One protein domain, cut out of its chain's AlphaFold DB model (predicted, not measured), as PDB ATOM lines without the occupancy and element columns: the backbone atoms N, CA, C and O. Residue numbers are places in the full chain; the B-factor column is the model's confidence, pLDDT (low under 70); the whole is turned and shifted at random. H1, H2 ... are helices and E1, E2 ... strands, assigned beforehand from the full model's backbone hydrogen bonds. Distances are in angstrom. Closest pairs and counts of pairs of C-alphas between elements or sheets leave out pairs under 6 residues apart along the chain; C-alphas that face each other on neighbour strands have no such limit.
ATOM      1  N   ILE A  41      75.313  -4.359  13.339       91.56
ATOM      2  CA  ILE A  41      74.099  -3.543  13.461       91.56
ATOM      3  C   ILE A  41      74.373  -2.124  12.958       91.56
ATOM      4  O   ILE A  41      75.489  -1.624  13.095       91.56
ATOM      5  N   PHE A  42      73.380  -1.478  12.349       94.06
ATOM      6  CA  PHE A  42      73.574  -0.193  11.673       94.06
ATOM      7  C   PHE A  42      72.884   0.964  12.393       94.06
ATOM      8  O   PHE A  42      71.788   0.808  12.931       94.06
ATOM      9  N   ILE A  43      73.506   2.146  12.365       96.00
ATOM     10  CA  ILE A  43      72.922   3.366  12.947       96.00
ATOM     11  C   ILE A  43      71.562   3.658  12.285       96.00
ATOM     12  O   ILE A  43      71.424   3.634  11.060       96.00
ATOM     13  N   GLY A  44      70.550   3.894  13.121       93.88
ATOM     14  CA  GLY A  44      69.142   4.065  12.761       93.88
ATOM     15  C   GLY A  44      68.273   2.813  12.915       93.88
ATOM     16  O   GLY A  44      67.053   2.944  13.016       93.88
ATOM     17  N   GLU A  45      68.835   1.604  12.933       91.75
ATOM     18  CA  GLU A  45      68.013   0.391  13.032       91.75
ATOM     19  C   GLU A  45      67.224   0.328  14.347       91.75
ATOM     20  O   GLU A  45      67.789   0.538  15.418       91.75
ATOM     21  N   GLN A  46      65.932  -0.001  14.262       90.12
ATOM     22  CA  GLN A  46      64.982  -0.038  15.378       90.12
ATOM     23  C   GLN A  46      64.373  -1.431  15.583       90.12
ATOM     24  O   GLN A  46      64.105  -2.163  14.631       90.12
ATOM     25  N   GLY A  47      64.072  -1.761  16.841       87.69
ATOM     26  CA  GLY A  47      63.392  -2.998  17.223       87.69
ATOM     27  C   GLY A  47      64.306  -4.222  17.194       87.69
ATOM     28  O   GLY A  47      63.841  -5.323  16.900       87.69
ATOM     29  N   LEU A  48      65.603  -4.037  17.451       88.31
ATOM     30  CA  LEU A  48      66.587  -5.117  17.497       88.31
ATOM     31  C   LEU A  48      66.483  -5.877  18.827       88.31
ATOM     32  O   LEU A  48      66.575  -5.279  19.899       88.31
ATOM     33  N   ASN A  49      66.344  -7.199  18.784       88.19
ATOM     34  CA  ASN A  49      66.384  -8.043  19.972       88.19
ATOM     35  C   ASN A  49      67.822  -8.539  20.206       88.19
ATOM     36  O   ASN A  49      68.296  -9.469  19.550       88.19
ATOM     37  N   LEU A  50      68.511  -7.895  21.150       89.88
ATOM     38  CA  LEU A  50      69.899  -8.153  21.547       89.88
ATOM     39  C   LEU A  50      70.042  -9.239  22.628       89.88
ATOM     40  O   LEU A  50      71.164  -9.540  23.034       89.88
ATOM     41  N   THR A  51      68.935  -9.823  23.109       87.88
ATOM     42  CA  THR A  51      68.938 -10.829  24.194       87.88
ATOM     43  C   THR A  51      69.932 -11.959  23.915       87.88
ATOM     44  O   THR A  51      70.719 -12.329  24.786       87.88
ATOM     45  N   HIS A  52      69.955 -12.460  22.675       84.56
ATOM     46  CA  HIS A  52      70.836 -13.558  22.271       84.56
ATOM     47  C   HIS A  52      72.300 -13.121  22.232       84.56
ATOM     48  O   HIS A  52      73.127 -13.791  22.840       84.56
ATOM     49  N   ALA A  53      72.631 -11.982  21.615       87.94
ATOM     50  CA  ALA A  53      73.995 -11.446  21.605       87.94
ATOM     51  C   ALA A  53      74.572 -11.240  23.022       87.94
ATOM     52  O   ALA A  53      75.731 -11.578  23.267       87.94
ATOM     53  N   LEU A  54      73.765 -10.740  23.968       89.81
ATOM     54  CA  LEU A  54      74.173 -10.542  25.365       89.81
ATOM     55  C   LEU A  54      74.368 -11.873  26.115       89.81
ATOM     56  O   LEU A  54      75.377 -12.046  26.798       89.81
ATOM     57  N   ASN A  55      73.458 -12.836  25.955       87.75
ATOM     58  CA  ASN A  55      73.555 -14.143  26.619       87.75
ATOM     59  C   ASN A  55      74.671 -15.024  26.023       87.75
ATOM     60  O   ASN A  55      75.390 -15.704  26.759       87.75
ATOM     61  N   GLN A  56      74.893 -14.960  24.708       85.75
ATOM     62  CA  GLN A  56      76.034 -15.585  24.025       85.75
ATOM     63  C   GLN A  56      77.366 -14.966  24.482       85.75
ATOM     64  O   GLN A  56      78.339 -15.686  24.688       85.75
ATOM     65  N   ALA A  57      77.412 -13.648  24.703       86.56
ATOM     66  CA  ALA A  57      78.581 -12.976  25.268       86.56
ATOM     67  C   ALA A  57      78.880 -13.431  26.713       86.56
ATOM     68  O   ALA A  57      80.028 -13.733  27.022       86.56
ATOM     69  N   GLN A  58      77.870 -13.549  27.581       85.62
ATOM     70  CA  GLN A  58      78.043 -14.006  28.973       85.62
ATOM     71  C   GLN A  58      78.451 -15.482  29.095       85.62
ATOM     72  O   GLN A  58      79.177 -15.850  30.013       85.62
ATOM     73  N   SER A  59      77.977 -16.328  28.179       79.44
ATOM     74  CA  SER A  59      78.273 -17.768  28.142       79.44
ATOM     75  C   SER A  59      79.508 -18.125  27.306       79.44
ATOM     76  O   SER A  59      79.768 -19.306  27.079       79.44
ATOM     77  N   TYR A  60      80.250 -17.121  26.824       75.00
ATOM     78  CA  TYR A  60      81.396 -17.242  25.908       75.00
ATOM     79  C   TYR A  60      81.079 -17.910  24.550       75.00
ATOM     80  O   TYR A  60      81.963 -18.032  23.700       75.00
ATOM     81  N   ALA A  61      79.816 -18.263  24.283       65.19
ATOM     82  CA  ALA A  61      79.368 -18.949  23.078       65.19
ATOM     83  C   ALA A  61      79.590 -18.116  21.802       65.19
ATOM     84  O   ALA A  61      79.363 -16.904  21.774       65.19
ATOM     85  N   THR A  62      80.021 -18.779  20.728       57.50
ATOM     86  CA  THR A  62      80.356 -18.162  19.430       57.50
ATOM     87  C   THR A  62      79.328 -18.432  18.329       57.50
ATOM     88  O   THR A  62      79.428 -17.849  17.253       57.50
ATOM     89  N   SER A  63      78.333 -19.288  18.576       55.31
ATOM     90  CA  SER A  63      77.233 -19.575  17.648       55.31
ATOM     91  C   SER A  63      75.988 -20.073  18.389       55.31
ATOM     92  O   SER A  63      76.061 -20.506  19.541       55.31
ATOM     93  N   PHE A  64      74.825 -19.995  17.734       58.19
ATOM     94  CA  PHE A  64      73.551 -20.468  18.275       58.19
ATOM     95  C   PHE A  64      72.555 -20.824  17.162       58.19
ATOM     96  O   PHE A  64      72.509 -20.164  16.125       58.19
ATOM     97  N   THR A  65      71.705 -21.822  17.416       56.44
ATOM     98  CA  THR A  65      70.564 -22.176  16.561       56.44
ATOM     99  C   THR A  65      69.269 -21.837  17.308       56.44
ATOM    100  O   THR A  65      68.981 -22.481  18.316       56.44
ATOM    101  N   PRO A  66      68.461 -20.861  16.850       50.97
ATOM    102  CA  PRO A  66      67.246 -20.447  17.552       50.97
ATOM    103  C   PRO A  66      66.323 -21.613  17.922       50.97
ATOM    104  O   PRO A  66      65.946 -22.407  17.061       50.97
ATOM    105  N   GLY A  67      65.964 -21.693  19.207       54.38
ATOM    106  CA  GLY A  67      65.120 -22.743  19.782       54.38
ATOM    107  C   GLY A  67      65.848 -23.974  20.343       54.38
ATOM    108  O   GLY A  67      65.186 -24.807  20.954       54.38
ATOM    109  N   THR A  68      67.175 -24.121  20.193       58.19
ATOM    110  CA  THR A  68      67.894 -25.320  20.695       58.19
ATOM    111  C   THR A  68      68.450 -25.197  22.116       58.19
ATOM    112  O   THR A  68      68.800 -26.210  22.716       58.19
ATOM    113  N   ASN A  69      68.523 -23.987  22.678       65.31
ATOM    114  CA  ASN A  69      68.952 -23.744  24.058       65.31
ATOM    115  C   ASN A  69      68.129 -22.598  24.681       65.31
ATOM    116  O   ASN A  69      68.425 -21.434  24.399       65.31
ATOM    117  N   PRO A  70      67.147 -22.898  25.556       65.12
ATOM    118  CA  PRO A  70      66.320 -21.886  26.219       65.12
ATOM    119  C   PRO A  70      67.107 -20.858  27.044       65.12
ATOM    120  O   PRO A  70      66.615 -19.760  27.288       65.12
ATOM    121  N   ALA A  71      68.344 -21.172  27.456       66.19
ATOM    122  CA  ALA A  71      69.167 -20.243  28.224       66.19
ATOM    123  C   ALA A  71      69.532 -18.960  27.452       66.19
ATOM    124  O   ALA A  71      69.878 -17.963  28.082       66.19
ATOM    125  N   MET A  72      69.432 -18.959  26.116       74.62
ATOM    126  CA  MET A  72      69.705 -17.774  25.293       74.62
ATOM    127  C   MET A  72      68.551 -16.760  25.272       74.62
ATOM    128  O   MET A  72      68.797 -15.594  24.975       74.62
ATOM    129  N   ASP A  73      67.329 -17.154  25.641       74.00
ATOM    130  CA  ASP A  73      66.139 -16.282  25.680       74.00
ATOM    131  C   ASP A  73      65.914 -15.596  27.048       74.00
ATOM    132  O   ASP A  73      65.102 -14.666  27.171       74.00
ATOM    133  N   ASN A  74      66.665 -16.031  28.067       82.06
ATOM    134  CA  ASN A  74      66.641 -15.519  29.440       82.06
ATOM    135  C   ASN A  74      66.939 -14.011  29.537       82.06
ATOM    136  O   ASN A  74      67.505 -13.396  28.633       82.06
ATOM    137  N   VAL A  75      66.593 -13.407  30.678       83.81
ATOM    138  CA  VAL A  75      67.039 -12.049  31.031       83.81
ATOM    139  C   VAL A  75      68.575 -12.036  31.158       83.81
ATOM    140  O   VAL A  75      69.096 -12.816  31.957       83.81
ATOM    141  N   PRO A  76      69.303 -11.182  30.412       86.56
ATOM    142  CA  PRO A  76      70.758 -11.106  30.503       86.56
ATOM    143  C   PRO A  76      71.226 -10.568  31.860       86.56
ATOM    144  O   PRO A  76      70.700  -9.568  32.342       86.56
ATOM    145  N   LEU A  77      72.254 -11.195  32.444       84.50
ATOM    146  CA  LEU A  77      72.824 -10.787  33.738       84.50
ATOM    147  C   LEU A  77      73.591  -9.458  33.646       84.50
ATOM    148  O   LEU A  77      73.471  -8.613  34.526       84.50
ATOM    149  N   ASN A  78      74.343  -9.270  32.557       85.50
ATOM    150  CA  ASN A  78      75.022  -8.024  32.209       85.50
ATOM    151  C   ASN A  78      74.427  -7.465  30.909       85.50
ATOM    152  O   ASN A  78      74.329  -8.171  29.902       85.50
ATOM    153  N   TYR A  79      74.086  -6.181  30.917       91.00
ATOM    154  CA  TYR A  79      73.423  -5.487  29.806       91.00
ATOM    155  C   TYR A  79      74.101  -4.152  29.437       91.00
ATOM    156  O   TYR A  79      73.677  -3.487  28.498       91.00
ATOM    157  N   THR A  80      75.148  -3.729  30.151       93.62
ATOM    158  CA  THR A  80      75.912  -2.519  29.808       93.62
ATOM    159  C   THR A  80      77.027  -2.874  28.826       93.62
ATOM    160  O   THR A  80      77.813  -3.790  29.076       93.62
ATOM    161  N   VAL A  81      77.122  -2.135  27.723       95.25
ATOM    162  CA  VAL A  81      78.167  -2.286  26.700       95.25
ATOM    163  C   VAL A  81      79.071  -1.056  26.654       95.25
ATOM    164  O   VAL A  81      78.639   0.057  26.963       95.25
ATOM    165  N   GLY A  82      80.329  -1.248  26.265       95.50
ATOM    166  CA  GLY A  82      81.313  -0.179  26.106       95.50
ATOM    167  C   GLY A  82      82.055  -0.243  24.775       95.50
ATOM    168  O   GLY A  82      82.226  -1.314  24.189       95.50
ATOM    169  N   TRP A  83      82.516   0.918  24.321       96.81
ATOM    170  CA  TRP A  83      83.301   1.088  23.102       96.81
ATOM    171  C   TRP A  83      84.636   1.768  23.393       96.81
ATOM    172  O   TRP A  83      84.734   2.659  24.240       96.81
ATOM    173  N   TRP A  84      85.658   1.361  22.649       94.94
ATOM    174  CA  TRP A  84      87.015   1.886  22.710       94.94
ATOM    175  C   TRP A  84      87.472   2.266  21.302       94.94
ATOM    176  O   TRP A  84      87.224   1.528  20.347       94.94
ATOM    177  N   ALA A  85      88.201   3.376  21.181       90.38
ATOM    178  CA  ALA A  85      88.891   3.707  19.938       90.38
ATOM    179  C   ALA A  85      89.896   2.600  19.568       90.38
ATOM    180  O   ALA A  85      90.536   2.018  20.442       90.38
ATOM    181  N   SER A  86      90.081   2.339  18.271       83.44
ATOM    182  CA  SER A  86      90.835   1.181  17.755       83.44
ATOM    183  C   SER A  86      92.309   1.086  18.182       83.44
ATOM    184  O   SER A  86      92.904   0.019  18.061       83.44
ATOM    185  N   ALA A  87      92.894   2.175  18.689       84.62
ATOM    186  CA  ALA A  87      94.258   2.222  19.219       84.62
ATOM    187  C   ALA A  87      94.354   2.041  20.754       84.62
ATOM    188  O   ALA A  87      95.458   2.037  21.296       84.62
ATOM    189  N   ALA A  88      93.231   1.929  21.472       86.81
ATOM    190  CA  ALA A  88      93.208   1.849  22.933       86.81
ATOM    191  C   ALA A  88      93.336   0.405  23.450       86.81
ATOM    192  O   ALA A  88      92.725  -0.529  22.929       86.81
ATOM    193  N   THR A  89      94.092   0.217  24.534       87.00
ATOM    194  CA  THR A  89      94.223  -1.088  25.200       87.00
ATOM    195  C   THR A  89      92.980  -1.375  26.046       87.00
ATOM    196  O   THR A  89      92.873  -0.952  27.197       87.00
ATOM    197  N   ILE A  90      92.024  -2.090  25.452       89.56
ATOM    198  CA  ILE A  90      90.671  -2.351  25.985       89.56
ATOM    199  C   ILE A  90      90.687  -2.933  27.414       89.56
ATOM    200  O   ILE A  90      89.844  -2.597  28.237       89.56
ATOM    201  N   THR A  91      91.668  -3.780  27.739       85.25
ATOM    202  CA  THR A  91      91.793  -4.450  29.048       85.25
ATOM    203  C   THR A  91      92.413  -3.593  30.158       85.25
ATOM    204  O   THR A  91      92.408  -4.020  31.310       85.25
ATOM    205  N   SER A  92      92.952  -2.408  29.853       84.75
ATOM    206  CA  SER A  92      93.640  -1.538  30.826       84.75
ATOM    207  C   SER A  92      93.230  -0.061  30.765       84.75
ATOM    208  O   SER A  92      93.791   0.768  31.482       84.75
ATOM    209  N   THR A  93      92.243   0.285  29.935       90.25
ATOM    210  CA  THR A  93      91.721   1.650  29.778       90.25
ATOM    211  C   THR A  93      90.203   1.658  29.918       90.25
ATOM    212  O   THR A  93      89.540   0.695  29.540       90.25
ATOM    213  N   ALA A  94      89.632   2.742  30.445       89.81
ATOM    214  CA  ALA A  94      88.179   2.904  30.489       89.81
ATOM    215  C   ALA A  94      87.610   3.127  29.068       89.81
ATOM    216  O   ALA A  94      88.266   3.788  28.257       89.81
ATOM    217  N   PRO A  95      86.397   2.628  28.758       93.56
ATOM    218  CA  PRO A  95      85.778   2.826  27.451       93.56
ATOM    219  C   PRO A  95      85.445   4.300  27.204       93.56
ATOM    220  O   PRO A  95      85.017   5.018  28.109       93.56
ATOM    221  N   SER A  96      85.603   4.733  25.953       94.56
ATOM    222  CA  SER A  96      85.338   6.108  25.506       94.56
ATOM    223  C   SER A  96      83.841   6.417  25.395       94.56
ATOM    224  O   SER A  96      83.453   7.576  25.508       94.56
ATOM    225  N   ALA A  97      83.004   5.390  25.219       95.12
ATOM    226  CA  ALA A  97      81.547   5.478  25.300       95.12
ATOM    227  C   ALA A  97      80.973   4.242  26.010       95.12
ATOM    228  O   ALA A  97      81.541   3.151  25.932       95.12
ATOM    229  N   LYS A  98      79.840   4.407  26.701       94.81
ATOM    230  CA  LYS A  98      79.090   3.328  27.362       94.81
ATOM    231  C   LYS A  98      77.603   3.497  27.070       94.81
ATOM    232  O   LYS A  98      77.113   4.622  27.108       94.81
ATOM    233  N   VAL A  99      76.893   2.395  26.854       94.81
ATOM    234  CA  VAL A  99      75.430   2.371  26.721       94.81
ATOM    235  C   VAL A  99      74.879   1.291  27.641       94.81
ATOM    236  O   VAL A  99      75.402   0.176  27.688       94.81
ATOM    237  N   ASP A 100      73.835   1.627  28.392       93.31
ATOM    238  CA  ASP A 100      73.143   0.686  29.266       93.31
ATOM    239  C   ASP A 100      71.847   0.203  28.597       93.31
ATOM    240  O   ASP A 100      71.018   1.013  28.180       93.31
ATOM    241  N   LEU A 101      71.709  -1.115  28.430       92.75
ATOM    242  CA  LEU A 101      70.635  -1.726  27.644       92.75
ATOM    243  C   LEU A 101      69.502  -2.313  28.504       92.75
ATOM    244  O   LEU A 101      68.587  -2.906  27.933       92.75
ATOM    245  N   GLU A 102      69.530  -2.175  29.839       86.81
ATOM    246  CA  GLU A 102      68.647  -2.890  30.788       86.81
ATOM    247  C   GLU A 102      67.162  -2.900  30.387       86.81
ATOM    248  O   GLU A 102      66.503  -3.936  30.433       86.81
ATOM    249  N   ASN A 103      66.652  -1.752  29.936       86.12
ATOM    250  CA  ASN A 103      65.241  -1.552  29.599       86.12
ATOM    251  C   ASN A 103      64.970  -1.519  28.080       86.12
ATOM    252  O   ASN A 103      63.839  -1.285  27.660       86.12
ATOM    253  N   SER A 104      65.990  -1.743  27.244       89.31
ATOM    254  CA  SER A 104      65.913  -1.607  25.780       89.31
ATOM    255  C   SER A 104      66.364  -2.848  25.000       89.31
ATOM    256  O   SER A 104      65.985  -2.985  23.839       89.31
ATOM    257  N   TYR A 105      67.089  -3.795  25.608       90.00
ATOM    258  CA  TYR A 105      67.722  -4.925  24.905       90.00
ATOM    259  C   TYR A 105      66.771  -5.850  24.118       90.00
ATOM    260  O   TYR A 105      67.234  -6.567  23.234       90.00
ATOM    261  N   ARG A 106      65.456  -5.849  24.393       88.56
ATOM    262  CA  ARG A 106      64.453  -6.636  23.636       88.56
ATOM    263  C   ARG A 106      63.854  -5.909  22.425       88.56
ATOM    264  O   ARG A 106      63.241  -6.560  21.589       88.56
ATOM    265  N   SER A 107      64.009  -4.588  22.331       88.50
ATOM    266  CA  SER A 107      63.493  -3.753  21.233       88.50
ATOM    267  C   SER A 107      64.393  -2.526  21.046       88.50
ATOM    268  O   SER A 107      63.988  -1.370  21.170       88.50
ATOM    269  N   PHE A 108      65.676  -2.798  20.830       92.12
ATOM    270  CA  PHE A 108      66.736  -1.805  20.841       92.12
ATOM    271  C   PHE A 108      66.728  -0.949  19.570       92.12
ATOM    272  O   PHE A 108      66.366  -1.421  18.491       92.12
ATOM    273  N   THR A 109      67.143   0.313  19.695       93.00
ATOM    274  CA  THR A 109      67.363   1.217  18.560       93.00
ATOM    275  C   THR A 109      68.806   1.702  18.585       93.00
ATOM    276  O   THR A 109      69.257   2.201  19.612       93.00
ATOM    277  N   VAL A 110      69.521   1.576  17.467       94.69
ATOM    278  CA  VAL A 110      70.900   2.070  17.313       94.69
ATOM    279  C   VAL A 110      70.847   3.575  17.050       94.69
ATOM    280  O   VAL A 110      70.934   4.029  15.910       94.69
ATOM    281  N   ASP A 111      70.580   4.357  18.093       94.06
ATOM    282  CA  ASP A 111      70.259   5.774  17.952       94.06
ATOM    283  C   ASP A 111      71.452   6.642  17.504       94.06
ATOM    284  O   ASP A 111      72.627   6.317  17.680       94.06
ATOM    285  N   GLN A 112      71.143   7.791  16.907       93.81
ATOM    286  CA  GLN A 112      72.149   8.692  16.348       93.81
ATOM    287  C   GLN A 112      73.009   9.397  17.415       93.81
ATOM    288  O   GLN A 112      74.135   9.790  17.116       93.81
ATOM    289  N   GLN A 113      72.505   9.564  18.641       91.94
ATOM    290  CA  GLN A 113      73.155  10.332  19.707       91.94
ATOM    291  C   GLN A 113      74.191   9.496  20.474       91.94
ATOM    292  O   GLN A 113      75.225  10.029  20.872       91.94
ATOM    293  N   SER A 114      73.943   8.197  20.641       92.75
ATOM    294  CA  SER A 114      74.821   7.276  21.373       92.75
ATOM    295  C   SER A 114      75.874   6.589  20.495       92.75
ATOM    296  O   SER A 114      76.861   6.088  21.032       92.75
ATOM    297  N   PHE A 115      75.693   6.555  19.165       95.44
ATOM    298  CA  PHE A 115      76.512   5.721  18.266       95.44
ATOM    299  C   PHE A 115      77.259   6.453  17.140       95.44
ATOM    300  O   PHE A 115      78.234   5.904  16.615       95.44
ATOM    301  N   VAL A 116      76.889   7.684  16.764       93.62
ATOM    302  CA  VAL A 116      77.695   8.454  15.796       93.62
ATOM    303  C   VAL A 116      79.035   8.842  16.428       93.62
ATOM    304  O   VAL A 116      79.082   9.407  17.514       93.62
ATOM    305  N   GLY A 117      80.129   8.522  15.732       92.75
ATOM    306  CA  GLY A 117      81.500   8.657  16.242       92.75
ATOM    307  C   GLY A 117      82.030   7.420  16.982       92.75
ATOM    308  O   GLY A 117      83.235   7.326  17.193       92.75
ATOM    309  N   TYR A 118      81.169   6.445  17.299       95.56
ATOM    310  CA  TYR A 118      81.497   5.247  18.086       95.56
ATOM    311  C   TYR A 118      81.223   3.952  17.296       95.56
ATOM    312  O   TYR A 118      80.568   3.014  17.760       95.56
ATOM    313  N   THR A 119      81.701   3.917  16.049       95.06
ATOM    314  CA  THR A 119      81.584   2.772  15.135       95.06
ATOM    315  C   THR A 119      82.678   1.729  15.373       95.06
ATOM    316  O   THR A 119      83.781   2.039  15.818       95.06
ATOM    317  N   GLY A 120      82.387   0.467  15.066       93.56
ATOM    318  CA  GLY A 120      83.252  -0.680  15.346       93.56
ATOM    319  C   GLY A 120      82.701  -1.565  16.462       93.56
ATOM    320  O   GLY A 120      81.500  -1.575  16.727       93.56
ATOM    321  N   ASN A 121      83.574  -2.353  17.082       94.75
ATOM    322  CA  ASN A 121      83.188  -3.371  18.057       94.75
ATOM    323  C   ASN A 121      82.703  -2.748  19.378       94.75
ATOM    324  O   ASN A 121      83.399  -1.925  19.973       94.75
ATOM    325  N   TRP A 122      81.557  -3.210  19.870       95.38
ATOM    326  CA  TRP A 122      81.051  -2.920  21.210       95.38
ATOM    327  C   TRP A 122      81.169  -4.166  22.083       95.38
ATOM    328  O   TRP A 122      80.770  -5.266  21.687       95.38
ATOM    329  N   TYR A 123      81.732  -3.992  23.274       94.00
ATOM    330  CA  TYR A 123      82.110  -5.074  24.178       94.00
ATOM    331  C   TYR A 123      81.188  -5.114  25.393       94.00
ATOM    332  O   TYR A 123      80.753  -4.069  25.883       94.00
ATOM    333  N   LEU A 124      80.899  -6.313  25.899       93.44
ATOM    334  CA  LEU A 124      80.129  -6.472  27.132       93.44
ATOM    335  C   LEU A 124      80.983  -6.002  28.309       93.44
ATOM    336  O   LEU A 124      82.154  -6.373  28.386       93.44
ATOM    337  N   LEU A 125      80.422  -5.215  29.225       93.00
ATOM    338  CA  LEU A 125      81.132  -4.824  30.441       93.00
ATOM    339  C   LEU A 125      80.955  -5.867  31.552       93.00
ATOM    340  O   LEU A 125      79.956  -6.591  31.612       93.00
ATOM    341  N   ALA A 126      81.944  -5.936  32.439       88.12
ATOM    342  CA  ALA A 126      81.850  -6.666  33.691       88.12
ATOM    343  C   ALA A 126      80.903  -5.950  34.679       88.12
ATOM    344  O   ALA A 126      80.411  -4.847  34.426       88.12
ATOM    345  N   ALA A 127      80.657  -6.569  35.837       84.94
ATOM    346  CA  ALA A 127      79.763  -6.029  36.867       84.94
ATOM    347  C   ALA A 127      80.223  -4.675  37.461       84.94
ATOM    348  O   ALA A 127      79.428  -3.977  38.084       84.94
ATOM    349  N   ASP A 128      81.482  -4.277  37.241       86.81
ATOM    350  CA  ASP A 128      82.013  -2.954  37.595       86.81
ATOM    351  C   ASP A 128      81.547  -1.826  36.645       86.81
ATOM    352  O   ASP A 128      81.773  -0.646  36.922       86.81
ATOM    353  N   LYS A 129      80.920  -2.177  35.508       87.38
ATOM    354  CA  LYS A 129      80.580  -1.290  34.383       87.38
ATOM    355  C   LYS A 129      81.765  -0.417  33.927       87.38
ATOM    356  O   LYS A 129      81.565   0.701  33.437       87.38
ATOM    357  N   ALA A 130      83.000  -0.894  34.082       86.00
ATOM    358  CA  ALA A 130      84.243  -0.160  33.832       86.00
ATOM    359  C   ALA A 130      85.267  -0.957  33.008       86.00
ATOM    360  O   ALA A 130      85.920  -0.359  32.153       86.00
ATOM    361  N   THR A 131      85.366  -2.272  33.211       89.00
ATOM    362  CA  THR A 131      86.213  -3.186  32.427       89.00
ATOM    363  C   THR A 131      85.373  -4.043  31.469       89.00
ATOM    364  O   THR A 131      84.177  -4.247  31.708       89.00
ATOM    365  N   PRO A 132      85.940  -4.534  30.350       91.75
ATOM    366  CA  PRO A 132      85.259  -5.512  29.506       91.75
ATOM    367  C   PRO A 132      85.163  -6.870  30.219       91.75
ATOM    368  O   PRO A 132      86.084  -7.273  30.927       91.75
ATOM    369  N   LEU A 133      84.099  -7.628  29.960       89.56
ATOM    370  CA  LEU A 133      84.079  -9.061  30.241       89.56
ATOM    371  C   LEU A 133      85.053  -9.761  29.276       89.56
ATOM    372  O   LEU A 133      85.033  -9.483  28.071       89.56
ATOM    373  N   THR A 134      85.907 -10.651  29.788       86.69
ATOM    374  CA  THR A 134      86.954 -11.318  28.999       86.69
ATOM    375  C   THR A 134      86.827 -12.838  29.006       86.69
ATOM    376  O   THR A 134      86.614 -13.457  30.045       86.69
ATOM    377  N   ASP A 135      87.027 -13.451  27.839       83.06
ATOM    378  CA  ASP A 135      87.294 -14.883  27.707       83.06
ATOM    379  C   ASP A 135      88.796 -15.110  27.930       83.06
ATOM    380  O   ASP A 135      89.628 -14.816  27.060       83.06
ATOM    381  N   GLY A 136      89.162 -15.476  29.162       82.31
ATOM    382  CA  GLY A 136      90.543 -15.396  29.633       82.31
ATOM    383  C   GLY A 136      91.059 -13.957  29.543       82.31
ATOM    384  O   GLY A 136      90.644 -13.091  30.311       82.31
ATOM    385  N   THR A 137      91.945 -13.690  28.582       80.25
ATOM    386  CA  THR A 137      92.505 -12.356  28.298       80.25
ATOM    387  C   THR A 137      91.781 -11.584  27.186       80.25
ATOM    388  O   THR A 137      92.154 -10.445  26.920       80.25
ATOM    389  N   ASN A 138      90.788 -12.173  26.507       86.12
ATOM    390  CA  ASN A 138      90.204 -11.621  25.276       86.12
ATOM    391  C   ASN A 138      88.870 -10.890  25.533       86.12
ATOM    392  O   ASN A 138      87.897 -11.549  25.899       86.12
ATOM    393  N   PRO A 139      88.767  -9.563  25.311       89.19
ATOM    394  CA  PRO A 139      87.514  -8.816  25.459       89.19
ATOM    395  C   PRO A 139      86.378  -9.328  24.567       89.19
ATOM    396  O   PRO A 139      86.547  -9.547  23.365       89.19
ATOM    397  N   ILE A 140      85.185  -9.464  25.145       88.06
ATOM    398  CA  ILE A 140      84.028 -10.073  24.487       88.06
ATOM    399  C   ILE A 140      83.218  -9.034  23.711       88.06
ATOM    400  O   ILE A 140      82.467  -8.250  24.290       88.06
ATOM    401  N   VAL A 141      83.331  -9.073  22.380       90.94
ATOM    402  CA  VAL A 141      82.440  -8.345  21.462       90.94
ATOM    403  C   VAL A 141      81.014  -8.897  21.577       90.94
ATOM    404  O   VAL A 141      80.816 -10.113  21.483       90.94
ATOM    405  N   VAL A 142      80.031  -8.005  21.732       91.38
ATOM    406  CA  VAL A 142      78.588  -8.301  21.655       91.38
ATOM    407  C   VAL A 142      78.090  -8.074  20.235       91.38
ATOM    408  O   VAL A 142      77.509  -8.974  19.643       91.38
ATOM    409  N   PHE A 143      78.356  -6.904  19.659       92.00
ATOM    410  CA  PHE A 143      77.970  -6.536  18.297       92.00
ATOM    411  C   PHE A 143      78.951  -5.506  17.727       92.00
ATOM    412  O   PHE A 143      79.746  -4.912  18.457       92.00
ATOM    413  N   THR A 144      78.870  -5.270  16.423       93.12
ATOM    414  CA  THR A 144      79.672  -4.276  15.707       93.12
ATOM    415  C   THR A 144      78.745  -3.199  15.160       93.12
ATOM    416  O   THR A 144      77.838  -3.493  14.389       93.12
ATOM    417  N   VAL A 145      78.953  -1.944  15.552       95.38
ATOM    418  CA  VAL A 145      78.145  -0.815  15.078       95.38
ATOM    419  C   VAL A 145      78.752  -0.253  13.802       95.38
ATOM    420  O   VAL A 145      79.883   0.232  13.802       95.38
ATOM    421  N   ALA A 146      77.990  -0.289  12.716       95.31
ATOM    422  CA  ALA A 146      78.374   0.271  11.432       95.31
ATOM    423  C   ALA A 146      77.548   1.518  11.093       95.31
ATOM    424  O   ALA A 146      76.324   1.552  11.204       95.31
ATOM    425  N   ASP A 147      78.240   2.541  10.613       95.62
ATOM    426  CA  ASP A 147      77.624   3.684   9.950       95.62
ATOM    427  C   ASP A 147      77.239   3.252   8.513       95.62
ATOM    428  O   ASP A 147      78.114   2.796   7.763       95.62
TER     429      ASP A 147
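This is residues 41 to 147 of the 939 residues of the protein "DUF3821 domain-containing protein" of Methanoregula formicica (strain DSM 22288 / NBRC 105244 / SMSP) (UniProt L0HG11). With little regular structure, long loops reach out from a small, strongly twisted sheet, on which H1 packs along edge strand E5. The 107 printed residues run E1, H1, E2, E3, H2, E4, E5; the sheet, E3-E2-E4-E5, is antiparallel, and the class is mixed, with 34 residues in named elements. The whole is compact, radius of gyration of the C-alphas 13.2 A, spanning 38 by 33 by 21 A.

E1, residues 46 to 48, pairs with no named strand. H1, residues 51 to 58, is on the sheet; its closest C-alpha to E5, residues 141 to 146, is Ala 53's, 5.6 A from Val 142's. E2, residues 80 to 83, and E3, residues 97 to 100, form a hairpin, N 81 to O 99 2.9 A. H2, residues 112 to 115, only grazes the sheet. E3, H2 and E4, residues 120 to 124, make a split strand-helix-strand unit, E2 between its two strands, with a right-handed crossover. N 82 and O 123 join E2 to E4 within hydrogen-bond range at 2.9 A; in hairpin E4 and E5, N 122 to O 143 is 2.9 A. H1 has every O i to N i+4 pair within range; H2 is too short for one.

E1 begins at C-alpha 46 (64.982, -0.038, 15.378); E5, 13.8 A long, ends at C-alpha 146 (78.374, 0.271, 11.432).

The printed part has no cut; the links H1 to E2, E2 to E3, E3 to H2 and E4 to E5 are long. Residues 61 to 71 have pLDDT under 70.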